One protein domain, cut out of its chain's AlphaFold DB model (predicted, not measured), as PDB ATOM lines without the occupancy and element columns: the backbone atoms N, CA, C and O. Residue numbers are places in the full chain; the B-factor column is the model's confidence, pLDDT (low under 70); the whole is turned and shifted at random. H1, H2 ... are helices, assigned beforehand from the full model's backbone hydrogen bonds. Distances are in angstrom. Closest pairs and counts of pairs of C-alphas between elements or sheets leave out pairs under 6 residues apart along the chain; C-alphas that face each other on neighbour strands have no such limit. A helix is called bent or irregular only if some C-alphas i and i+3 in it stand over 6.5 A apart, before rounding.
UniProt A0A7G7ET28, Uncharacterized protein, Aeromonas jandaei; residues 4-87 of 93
ATOM      1  N   SER A   4     136.024 146.661 114.652       93.31
ATOM      2  CA  SER A   4     135.901 145.537 115.586       93.31
ATOM      3  C   SER A   4     134.596 145.580 116.383       93.31
ATOM      4  O   SER A   4     134.039 144.527 116.664       93.31
ATOM      5  N   ASP A   5     134.075 146.771 116.710       95.12
ATOM      6  CA  ASP A   5     132.765 146.905 117.365       95.12
ATOM      7  C   ASP A   5     131.646 146.336 116.475       95.12
ATOM      8  O   ASP A   5     130.801 145.576 116.944       95.12
ATOM      9  N   PHE A   6     131.664 146.670 115.179       94.69
ATOM     10  CA  PHE A   6     130.673 146.174 114.221       94.69
ATOM     11  C   PHE A   6     130.743 144.654 114.058       94.69
ATOM     12  O   PHE A   6     129.707 143.997 114.055       94.69
ATOM     13  N   GLU A   7     131.948 144.084 113.993       96.56
ATOM     14  CA  GLU A   7     132.123 142.634 113.856       96.56
ATOM     15  C   GLU A   7     131.545 141.848 115.042       96.56
ATOM     16  O   GLU A   7     131.028 140.749 114.839       96.56
ATOM     17  N   VAL A   8     131.611 142.392 116.264       96.31
ATOM     18  CA  VAL A   8     130.964 141.777 117.434       96.31
ATOM     19  C   VAL A   8     129.449 141.898 117.328       96.31
ATOM     20  O   VAL A   8     128.760 140.898 117.490       96.31
ATOM     21  N   ILE A   9     128.925 143.083 117.011       95.31
ATOM     22  CA  ILE A   9     127.474 143.317 116.911       95.31
ATOM     23  C   ILE A   9     126.825 142.410 115.856       95.31
ATOM     24  O   ILE A   9     125.720 141.919 116.063       95.31
ATOM     25  N   GLU A  10     127.507 142.162 114.738       95.44
ATOM     26  CA  GLU A  10     127.007 141.281 113.678       95.44
ATOM     27  C   GLU A  10     126.989 139.795 114.072       95.44
ATOM     28  O   GLU A  10     126.190 139.031 113.530       95.44
ATOM     29  N   LYS A  11     127.871 139.366 114.985       95.94
ATOM     30  CA  LYS A  11     128.085 137.944 115.312       95.94
ATOM     31  C   LYS A  11     127.527 137.525 116.670       95.94
ATOM     32  O   LYS A  11     127.217 136.350 116.847       95.94
ATOM     33  N   ASP A  12     127.418 138.452 117.615       94.88
ATOM     34  CA  ASP A  12     126.980 138.218 118.991       94.88
ATOM     35  C   ASP A  12     125.716 139.038 119.275       94.88
ATOM     36  O   ASP A  12     125.749 140.212 119.660       94.88
ATOM     37  N   ILE A  13     124.574 138.386 119.057       92.88
ATOM     38  CA  ILE A  13     123.255 138.999 119.221       92.88
ATOM     39  C   ILE A  13     122.963 139.376 120.679       92.88
ATOM     40  O   ILE A  13     122.230 140.335 120.922       92.88
ATOM     41  N   GLU A  14     123.543 138.660 121.650       94.06
ATOM     42  CA  GLU A  14     123.352 138.962 123.069       94.06
ATOM     43  C   GLU A  14     124.046 140.275 123.418       94.06
ATOM     44  O   GLU A  14     123.418 141.186 123.957       94.06
ATOM     45  N   ARG A  15     125.311 140.433 123.014       96.25
ATOM     46  CA  ARG A  15     126.048 141.688 123.223       96.25
ATOM     47  C   ARG A  15     125.418 142.863 122.490       96.25
ATOM     48  O   ARG A  15     125.360 143.958 123.049       96.25
ATOM     49  N   ALA A  16     124.913 142.647 121.276       95.06
ATOM     50  CA  ALA A  16     124.181 143.676 120.543       95.06
ATOM     51  C   ALA A  16     122.934 144.143 121.317       95.06
ATOM     52  O   ALA A  16     122.698 145.347 121.448       95.06
ATOM     53  N   ALA A  17     122.171 143.203 121.882       94.56
ATOM     54  CA  ALA A  17     121.003 143.504 122.702       94.56
ATOM     55  C   ALA A  17     121.364 144.234 124.001       94.56
ATOM     56  O   ALA A  17     120.715 145.218 124.355       94.56
ATOM     57  N   PHE A  18     122.418 143.797 124.694       95.88
ATOM     58  CA  PHE A  18     122.874 144.443 125.926       95.88
ATOM     59  C   PHE A  18     123.315 145.879 125.675       95.88
ATOM     60  O   PHE A  18     122.944 146.776 126.430       95.88
ATOM     61  N   LEU A  19     124.059 146.112 124.592       95.56
ATOM     62  CA  LEU A  19     124.504 147.449 124.220       95.56
ATOM     63  C   LEU A  19     123.312 148.355 123.901       95.56
ATOM     64  O   LEU A  19     123.251 149.484 124.383       95.56
ATOM     65  N   GLN A  20     122.348 147.856 123.125       93.31
ATOM     66  CA  GLN A  20     121.134 148.600 122.804       93.31
ATOM     67  C   GLN A  20     120.346 148.963 124.069       93.31
ATOM     68  O   GLN A  20     119.921 150.109 124.205       93.31
ATOM     69  N   ALA A  21     120.195 148.025 125.004       93.94
ATOM     70  CA  ALA A  21     119.478 148.255 126.251       93.94
ATOM     71  C   ALA A  21     120.206 149.246 127.170       93.94
ATOM     72  O   ALA A  21     119.583 150.167 127.696       93.94
ATOM     73  N   ALA A  22     121.524 149.097 127.327       93.38
ATOM     74  CA  ALA A  22     122.343 149.946 128.191       93.38
ATOM     75  C   ALA A  22     122.444 151.393 127.687       93.38
ATOM     76  O   ALA A  22     122.625 152.311 128.483       93.38
ATOM     77  N   LEU A  23     122.317 151.602 126.375       91.81
ATOM     78  CA  LEU A  23     122.353 152.923 125.753       91.81
ATOM     79  C   LEU A  23     120.961 153.533 125.534       91.81
ATOM     80  O   LEU A  23     120.859 154.703 125.169       91.81
ATOM     81  N   HIS A  24     119.885 152.774 125.765       86.44
ATOM     82  CA  HIS A  24     118.523 153.235 125.505       86.44
ATOM     83  C   HIS A  24     118.161 154.486 126.310       86.44
ATOM     84  O   HIS A  24     117.663 155.458 125.749       86.44
ATOM     85  N   GLU A  25     118.421 154.459 127.614       73.81
ATOM     86  CA  GLU A  25     118.086 155.558 128.520       73.81
ATOM     87  C   GLU A  25     119.022 156.770 128.316       73.81
ATOM     88  O   GLU A  25     118.496 157.857 128.048       73.81
ATOM     89  N   PRO A  26     120.361 156.597 128.238       76.31
ATOM     90  CA  PRO A  26     121.277 157.696 127.938       76.31
ATOM     91  C   PRO A  26     121.002 158.473 126.649       76.31
ATOM     92  O   PRO A  26     121.246 159.676 126.577       76.31
ATOM     93  N   PHE A  27     120.512 157.808 125.599       70.19
ATOM     94  CA  PHE A  27     120.195 158.485 124.339       70.19
ATOM     95  C   PHE A  27     118.802 159.122 124.311       70.19
ATOM     96  O   PHE A  27     118.534 159.940 123.430       70.19
ATOM     97  N   GLN A  28     117.913 158.776 125.245       72.44
ATOM     98  CA  GLN A  28     116.567 159.349 125.310       72.44
ATOM     99  C   GLN A  28     116.512 160.663 126.087       72.44
ATOM    100  O   GLN A  28     115.733 161.547 125.722       72.44
ATOM    101  N   LEU A  29     117.321 160.815 127.138       71.38
ATOM    102  CA  LEU A  29     117.298 161.994 127.998       71.38
ATOM    103  C   LEU A  29     118.654 162.699 127.994       71.38
ATOM    104  O   LEU A  29     119.690 162.131 128.305       71.38
ATOM    105  N   ARG A  30     118.647 164.011 127.736       69.44
ATOM    106  CA  ARG A  30     119.874 164.828 127.758       69.44
ATOM    107  C   ARG A  30     120.570 164.833 129.129       69.44
ATOM    108  O   ARG A  30     121.754 165.128 129.198       69.44
ATOM    109  N   ALA A  31     119.828 164.545 130.199       69.94
ATOM    110  CA  ALA A  31     120.333 164.482 131.569       69.94
ATOM    111  C   ALA A  31     121.180 163.228 131.852       69.94
ATOM    112  O   ALA A  31     121.974 163.250 132.785       69.94
ATOM    113  N   THR A  32     121.018 162.171 131.057       72.12
ATOM    114  CA  THR A  32     121.735 160.894 131.192       72.12
ATOM    115  C   THR A  32     122.632 160.606 129.993       72.12
ATOM    116  O   THR A  32     123.184 159.516 129.869       72.12
ATOM    117  N   ALA A  33     122.826 161.608 129.128       80.44
ATOM    118  CA  ALA A  33     123.713 161.523 127.984       80.44
ATOM    119  C   ALA A  33     125.152 161.251 128.438       80.44
ATOM    120  O   ALA A  33     125.751 162.065 129.141       80.44
ATOM    121  N   LEU A  34     125.690 160.118 127.991       86.75
ATOM    122  CA  LEU A  34     127.087 159.755 128.195       86.75
ATOM    123  C   LEU A  34     127.991 160.704 127.409       86.75
ATOM    124  O   LEU A  34     127.687 161.059 126.263       86.75
ATOM    125  N   ASP A  35     129.129 161.061 127.995       90.25
ATOM    126  CA  ASP A  35     130.197 161.689 127.226       90.25
ATOM    127  C   ASP A  35     130.917 160.672 126.313       90.25
ATOM    128  O   ASP A  35     130.638 159.468 126.316       90.25
ATOM    129  N   GLU A  36     131.846 161.147 125.479       90.12
ATOM    130  CA  GLU A  36     132.571 160.279 124.543       90.12
ATOM    131  C   GLU A  36     133.404 159.195 125.249       90.12
ATOM    132  O   GLU A  36     133.558 158.091 124.716       90.12
ATOM    133  N   VAL A  37     133.927 159.487 126.443       93.38
ATOM    134  CA  VAL A  37     134.758 158.564 127.227       93.38
ATOM    135  C   VAL A  37     133.888 157.470 127.834       93.38
ATOM    136  O   VAL A  37     134.225 156.286 127.752       93.38
ATOM    137  N   GLU A  38     132.743 157.841 128.395       91.62
ATOM    138  CA  GLU A  38     131.767 156.909 128.943       91.62
ATOM    139  C   GLU A  38     131.156 156.035 127.850       91.62
ATOM    140  O   GLU A  38     131.115 154.813 127.997       91.62
ATOM    141  N   LEU A  39     130.771 156.617 126.712       92.50
ATOM    142  CA  LEU A  39     130.270 155.852 125.573       92.50
ATOM    143  C   LEU A  39     131.310 154.834 125.087       92.50
ATOM    144  O   LEU A  39     130.974 153.676 124.824       92.50
ATOM    145  N   ARG A  40     132.584 155.236 124.994       94.81
ATOM    146  CA  ARG A  40     133.669 154.321 124.620       94.81
ATOM    147  C   ARG A  40     133.832 153.201 125.644       94.81
ATOM    148  O   ARG A  40     133.946 152.047 125.239       94.81
ATOM    149  N   ARG A  41     133.750 153.509 126.944       95.31
ATOM    150  CA  ARG A  41     133.786 152.505 128.020       95.31
ATOM    151  C   ARG A  41     132.644 151.498 127.891       95.31
ATOM    152  O   ARG A  41     132.894 150.305 128.012       95.31
ATOM    153  N   TYR A  42     131.417 151.945 127.623       95.44
ATOM    154  CA  TYR A  42     130.277 151.042 127.426       95.44
ATOM    155  C   TYR A  42     130.526 150.083 126.260       95.44
ATOM    156  O   TYR A  42     130.340 148.877 126.407       95.44
ATOM    157  N   LEU A  43     130.998 150.603 125.124       96.00
ATOM    158  CA  LEU A  43     131.328 149.779 123.964       96.00
ATOM    159  C   LEU A  43     132.452 148.780 124.278       96.00
ATOM    160  O   LEU A  43     132.323 147.603 123.956       96.00
ATOM    161  N   ASP A  44     133.529 149.218 124.930       97.44
ATOM    162  CA  ASP A  44     134.674 148.359 125.253       97.44
ATOM    163  C   ASP A  44     134.287 147.224 126.204       97.44
ATOM    164  O   ASP A  44     134.626 146.066 125.959       97.44
ATOM    165  N   VAL A  45     133.528 147.535 127.257       98.00
ATOM    166  CA  VAL A  45     133.089 146.531 128.229       98.00
ATOM    167  C   VAL A  45     132.080 145.580 127.596       98.00
ATOM    168  O   VAL A  45     132.309 144.373 127.593       98.00
ATOM    169  N   ILE A  46     130.988 146.099 127.027       97.62
ATOM    170  CA  ILE A  46     129.868 145.268 126.568       97.62
ATOM    171  C   ILE A  46     130.247 144.444 125.337       97.62
ATOM    172  O   ILE A  46     129.851 143.283 125.242       97.62
ATOM    173  N   LEU A  47     131.019 144.993 124.395       97.75
ATOM    174  CA  LEU A  47     131.360 144.276 123.162       97.75
ATOM    175  C   LEU A  47     132.610 143.406 123.311       97.75
ATOM    176  O   LEU A  47     132.640 142.303 122.774       97.75
ATOM    177  N   HIS A  48     133.620 143.857 124.059       97.38
ATOM    178  CA  HIS A  48     134.938 143.202 124.069       97.38
ATOM    179  C   HIS A  48     135.339 142.627 125.431       97.38
ATOM    180  O   HIS A  48     136.286 141.845 125.510       97.38
ATOM    181  N   GLY A  49     134.623 142.964 126.506       97.38
ATOM    182  CA  GLY A  49     134.872 142.431 127.842       97.38
ATOM    183  C   GLY A  49     134.602 140.928 127.951       97.38
ATOM    184  O   GLY A  49     133.805 140.354 127.199       97.38
ATOM    185  N   SER A  50     135.238 140.277 128.928       97.06
ATOM    186  CA  SER A  50     134.900 138.897 129.295       97.06
ATOM    187  C   SER A  50     133.450 138.812 129.785       97.06
ATOM    188  O   SER A  50     132.895 139.805 130.247       97.06
ATOM    189  N   LYS A  51     132.829 137.628 129.707       96.25
ATOM    190  CA  LYS A  51     131.423 137.443 130.113       96.25
ATOM    191  C   LYS A  51     131.157 137.926 131.537       96.25
ATOM    192  O   LYS A  51     130.298 138.774 131.725       96.25
ATOM    193  N   LEU A  52     131.981 137.478 132.486       96.88
ATOM    194  CA  LEU A  52     131.892 137.896 133.885       96.88
ATOM    195  C   LEU A  52     131.983 139.420 134.029       96.88
ATOM    196  O   LEU A  52     131.204 140.027 134.749       96.88
ATOM    197  N   TYR A  53     132.903 140.054 133.298       97.88
ATOM    198  CA  TYR A  53     133.079 141.499 133.394       97.88
ATOM    199  C   TYR A  53     131.897 142.284 132.812       97.88
ATOM    200  O   TYR A  53     131.515 143.323 133.344       97.88
ATOM    201  N   VAL A  54     131.295 141.777 131.734       97.69
ATOM    202  CA  VAL A  54     130.071 142.340 131.149       97.69
ATOM    203  C   VAL A  54     128.899 142.180 132.117       97.69
ATOM    204  O   VAL A  54     128.140 143.124 132.309       97.69
ATOM    205  N   GLU A  55     128.762 141.010 132.737       97.44
ATOM    206  CA  GLU A  55     127.707 140.710 133.708       97.44
ATOM    207  C   GLU A  55     127.780 141.612 134.936       97.44
ATOM    208  O   GLU A  55     126.774 142.225 135.300       97.44
ATOM    209  N   ASP A  56     128.965 141.757 135.528       97.69
ATOM    210  CA  ASP A  56     129.187 142.650 136.665       97.69
ATOM    211  C   ASP A  56     128.832 144.096 136.295       97.69
ATOM    212  O   ASP A  56     128.075 144.762 137.005       97.69
ATOM    213  N   PHE A  57     129.309 144.561 135.136       96.81
ATOM    214  CA  PHE A  57     129.051 145.913 134.649       96.81
ATOM    215  C   PHE A  57     127.561 146.181 134.408       96.81
ATOM    216  O   PHE A  57     127.030 147.196 134.858       96.81
ATOM    217  N   LEU A  58     126.869 145.285 133.702       96.38
ATOM    218  CA  LEU A  58     125.448 145.448 133.404       96.38
ATOM    219  C   LEU A  58     124.596 145.348 134.668       96.38
ATOM    220  O   LEU A  58     123.628 146.088 134.797       96.38
ATOM    221  N   THR A  59     124.969 144.491 135.617       96.56
ATOM    222  CA  THR A  59     124.274 144.369 136.907       96.56
ATOM    223  C   THR A  59     124.415 145.634 137.739       96.56
ATOM    224  O   THR A  59     123.422 146.117 138.279       96.56
ATOM    225  N   GLU A  60     125.622 146.203 137.811       95.44
ATOM    226  CA  GLU A  60     125.855 147.488 138.472       95.44
ATOM    227  C   GLU A  60     124.973 148.576 137.849       95.44
ATOM    228  O   GLU A  60     124.214 149.239 138.556       95.44
ATOM    229  N   LYS A  61     125.002 148.713 136.516       93.06
ATOM    230  CA  LYS A  61     124.215 149.731 135.808       93.06
ATOM    231  C   LYS A  61     122.712 149.514 135.911       93.06
ATOM    232  O   LYS A  61     121.979 150.488 136.056       93.06
ATOM    233  N   ASP A  62     122.252 148.268 135.857       93.88
ATOM    234  CA  ASP A  62     120.836 147.934 135.981       93.88
ATOM    235  C   ASP A  62     120.315 148.207 137.395       93.88
ATOM    236  O   ASP A  62     119.177 148.640 137.549       93.88
ATOM    237  N   HIS A  63     121.119 147.979 138.435       93.06
ATOM    238  CA  HIS A  63     120.703 148.186 139.823       93.06
ATOM    239  C   HIS A  63     120.834 149.620 140.324       93.06
ATOM    240  O   HIS A  63     120.113 149.981 141.252       93.06
ATOM    241  N   ASP A  64     121.737 150.403 139.741       88.44
ATOM    242  CA  ASP A  64     121.961 151.794 140.116       88.44
ATOM    243  C   ASP A  64     120.830 152.695 139.572       88.44
ATOM    244  O   ASP A  64     119.642 152.435 139.784       88.44
ATOM    245  N   VAL A  65     121.157 153.753 138.829       80.12
ATOM    246  CA  VAL A  65     120.174 154.737 138.353       80.12
ATOM    247  C   VAL A  65     119.091 154.149 137.441       80.12
ATOM    248  O   VAL A  65     117.987 154.690 137.383       80.12
ATOM    249  N   ALA A  66     119.367 153.033 136.758       84.38
ATOM    250  CA  ALA A  66     118.412 152.421 135.839       84.38
ATOM    251  C   ALA A  66     117.311 151.613 136.547       84.38
ATOM    252  O   ALA A  66     116.279 151.345 135.933       84.38
ATOM    253  N   ASN A  67     117.502 151.212 137.810       88.88
ATOM    254  CA  ASN A  67     116.527 150.479 138.630       88.88
ATOM    255  C   ASN A  67     115.761 149.353 137.887       88.88
ATOM    256  O   ASN A  67     114.534 149.249 137.937       88.88
ATOM    257  N   GLY A  68     116.475 148.490 137.169       92.12
ATOM    258  CA  GLY A  68     115.904 147.374 136.417       92.12
ATOM    259  C   GLY A  68     115.495 147.684 134.983       92.12
ATOM    260  O   GLY A  68     114.974 146.794 134.308       92.12
ATOM    261  N   ALA A  69     115.665 148.919 134.509       91.88
ATOM    262  CA  ALA A  69     115.240 149.305 133.171       91.88
ATOM    263  C   ALA A  69     116.041 148.601 132.066       91.88
ATOM    264  O   ALA A  69     115.455 148.250 131.040       91.88
ATOM    265  N   ILE A  70     117.337 148.339 132.273       94.19
ATOM    266  CA  ILE A  70     118.198 147.693 131.271       94.19
ATOM    267  C   ILE A  70     117.776 146.230 131.117       94.19
ATOM    268  O   ILE A  70     117.460 145.784 130.014       94.19
ATOM    269  N   SER A  71     117.671 145.491 132.222       94.94
ATOM    270  CA  SER A  71     117.225 144.095 132.220       94.94
ATOM    271  C   SER A  71     115.781 143.958 131.723       94.94
ATOM    272  O   SER A  71     115.449 143.012 131.006       94.94
ATOM    273  N   ASN A  72     114.910 144.925 132.029       94.25
ATOM    274  CA  ASN A  72     113.554 144.956 131.483       94.25
ATOM    275  C   ASN A  72     113.544 145.186 129.965       94.25
ATOM    276  O   ASN A  72     112.747 144.564 129.264       94.25
ATOM    277  N   MET A  73     114.420 146.053 129.451       93.31
ATOM    278  CA  MET A  73     114.542 146.287 128.012       93.31
ATOM    279  C   MET A  73     114.978 145.009 127.297       93.31
ATOM    280  O   MET A  73     114.293 144.577 126.374       93.31
ATOM    281  N   VAL A  74     116.025 144.338 127.789       94.25
ATOM    282  CA  VAL A  74     116.495 143.062 127.223       94.25
ATOM    283  C   VAL A  74     115.403 141.983 127.277       94.25
ATOM    284  O   VAL A  74     115.239 141.217 126.325       94.25
ATOM    285  N   ARG A  75     114.593 141.931 128.346       94.50
ATOM    286  CA  ARG A  75     113.414 141.045 128.412       94.50
ATOM    287  C   ARG A  75     112.433 141.331 127.274       94.50
ATOM    288  O   ARG A  75     111.949 140.397 126.642       94.50
ATOM    289  N   ILE A  76     112.123 142.601 127.023       90.31
ATOM    290  CA  ILE A  76     111.149 143.011 126.002       90.31
ATOM    291  C   ILE A  76     111.679 142.738 124.590       90.31
ATOM    292  O   ILE A  76     110.928 142.249 123.749       90.31
ATOM    293  N   THR A  77     112.950 143.039 124.320       86.62
ATOM    294  CA  THR A  77     113.523 142.953 122.968       86.62
ATOM    295  C   THR A  77     114.008 141.555 122.604       86.62
ATOM    296  O   THR A  77     114.000 141.200 121.427       86.62
ATOM    297  N   CYS A  78     114.426 140.757 123.590       87.56
ATOM    298  CA  CYS A  78     115.079 139.464 123.365       87.56
ATOM    299  C   CYS A  78     114.420 138.293 124.104       87.56
ATOM    300  O   CYS A  78     114.928 137.177 124.034       87.56
ATOM    301  N   GLY A  79     113.312 138.513 124.819       87.19
ATOM    302  CA  GLY A  79     112.578 137.447 125.516       87.19
ATOM    303  C   GLY A  79     113.336 136.828 126.695       87.19
ATOM    304  O   GLY A  79     113.036 135.708 127.094       87.19
ATOM    305  N   ARG A  80     114.337 137.529 127.238       89.31
ATOM    306  CA  ARG A  80     115.165 137.059 128.358       89.31
ATOM    307  C   ARG A  80     114.450 137.123 129.699       89.31
ATOM    308  O   ARG A  80     113.723 138.070 129.979       89.31
ATOM    309  N   GLU A  81     114.770 136.182 130.583       92.50
ATOM    310  CA  GLU A  81     114.306 136.198 131.970       92.50
ATOM    311  C   GLU A  81     114.979 137.320 132.772       92.50
ATOM    312  O   GLU A  81     116.157 137.251 133.127       92.50
ATOM    313  N   GLN A  82     114.209 138.359 133.101       93.06
ATOM    314  CA  GLN A  82     114.708 139.511 133.858       93.06
ATOM    315  C   GLN A  82     115.240 139.124 135.242       93.06
ATOM    316  O   GLN A  82     116.208 139.709 135.723       93.06
ATOM    317  N   SER A  83     114.628 138.129 135.884       94.38
ATOM    318  CA  SER A  83     115.029 137.666 137.214       94.38
ATOM    319  C   SER A  83     116.457 137.107 137.242       94.38
ATOM    320  O   SER A  83     117.146 137.302 138.241       94.38
ATOM    321  N   LEU A  84     116.914 136.468 136.158       95.38
ATOM    322  CA  LEU A  84     118.282 135.961 136.019       95.38
ATOM    323  C   LEU A  84     119.279 137.106 135.821       95.38
ATOM    324  O   LEU A  84     120.289 137.156 136.521       95.38
ATOM    325  N   MET A  85     118.951 138.073 134.961       95.62
ATOM    326  CA  MET A  85     119.796 139.252 134.726       95.62
ATOM    327  C   MET A  85     119.984 140.077 136.004       95.62
ATOM    328  O   MET A  85     121.101 140.450 136.346       95.62
ATOM    329  N   ARG A  86     118.920 140.258 136.796       94.12
ATOM    330  CA  ARG A  86     118.995 140.918 138.115       94.12
ATOM    331  C   ARG A  86     119.796 140.136 139.166       94.12
ATOM    332  O   ARG A  86     120.114 140.673 140.221       94.12
ATOM    333  N   GLN A  87     120.112 138.869 138.908       95.25
ATOM    334  CA  GLN A  87     121.025 138.057 139.725       95.25
ATOM    335  C   GLN A  87     122.453 138.032 139.159       95.25
ATOM    336  O   GLN A  87     123.285 137.278 139.657       95.25
TER     337      GLN A  87
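Overview. This is residues 4 to 87 of the 93 residues of an uncharacterized protein of Aeromonas jandaei (UniProt A0A7G7ET28). H2 runs through the middle, and H3, H4 and H5 follow one another part way round it, leaving one side of H2 uncovered. H2 and H3 form a helical hairpin side by side, H1 makes a corner with the beginning of H2 and also meets the last part of H3, and the short H6 packs on H5. The printed part has 84 residues with six named helices, H1 to H6 in order along the chain, and no named strand; its class is all helix. It is compact, with a radius of gyration of the C-alphas of 12.0 A, and spans 31 by 31 by 21 A.

Arrangement. H1, residues 4 to 11, and H2, residues 13 to 28, touch only at the corner, where the C-alphas of Ile 9 and Ala 16 are closest at 4.9 A. H3, residues 36 to 48, touches H1 with residues 43 to 48 alone; the closest C-alphas are those of Val 8 and Leu 47, 6.3 A, at a steep tilt of 45 degrees. H2 is the hub and forms a hairpin with H3, at a shallow tilt of 19 degrees, opposite ways; residues 15 to 19 of H2 touch residues 42 to 47 of H3, the closest C-alphas being those of Arg 15 and Leu 47, 5.9 A. H4, residues 51 to 63, touches H3 at a steep tilt of 48 degrees, with the C-alphas of Ile 46 and Val 54 closest at 5.4 A. H2 and H4 only just touch, with 3 pairs of C-alphas within 8 A, the closest those of Ala 22 and Leu 58, 7.6 A. H5, residues 69 to 78, touches H2 at a steep tilt of 47 degrees, opposite ways; the closest C-alphas are those of Ala 21 and Ile 70, 5.2 A. H6, residues 82 to 85, touches H5, with the C-alphas of Ser 71 and Gln 82 closest at 5.5 A. H1 is apart from H4, H5 and H6. Every O i to N i+4 pair is within hydrogen-bond range in H1, H3, H4 and H5, and 10 of 12 are in H2; H6 is too short for such a pair.

Along the chain. H1 begins at C-alpha 4, (135.901, 145.537, 115.586), and is 10.9 A long. H2 is 22.3 A long and irregular, C-alphas 22 and 25 being 7.1 A apart, with a kink of 30 degrees near residue 22. H3 is 17.2 A long, H4 18.0 A and H5 13.9 A. H6, 5.2 A long, ends at C-alpha 85, (119.796, 139.252, 134.726).

Size, cuts and confidence. The two C-alphas farthest apart are those of Lys 11 and Ala 31, 32.1 A. The printed part has no cut and no long link; the link from H2 to H3, seven residues, is short, and the others are tight. The mean pLDDT of the printed part is 91.5, and residues 30 to 31 are under 70.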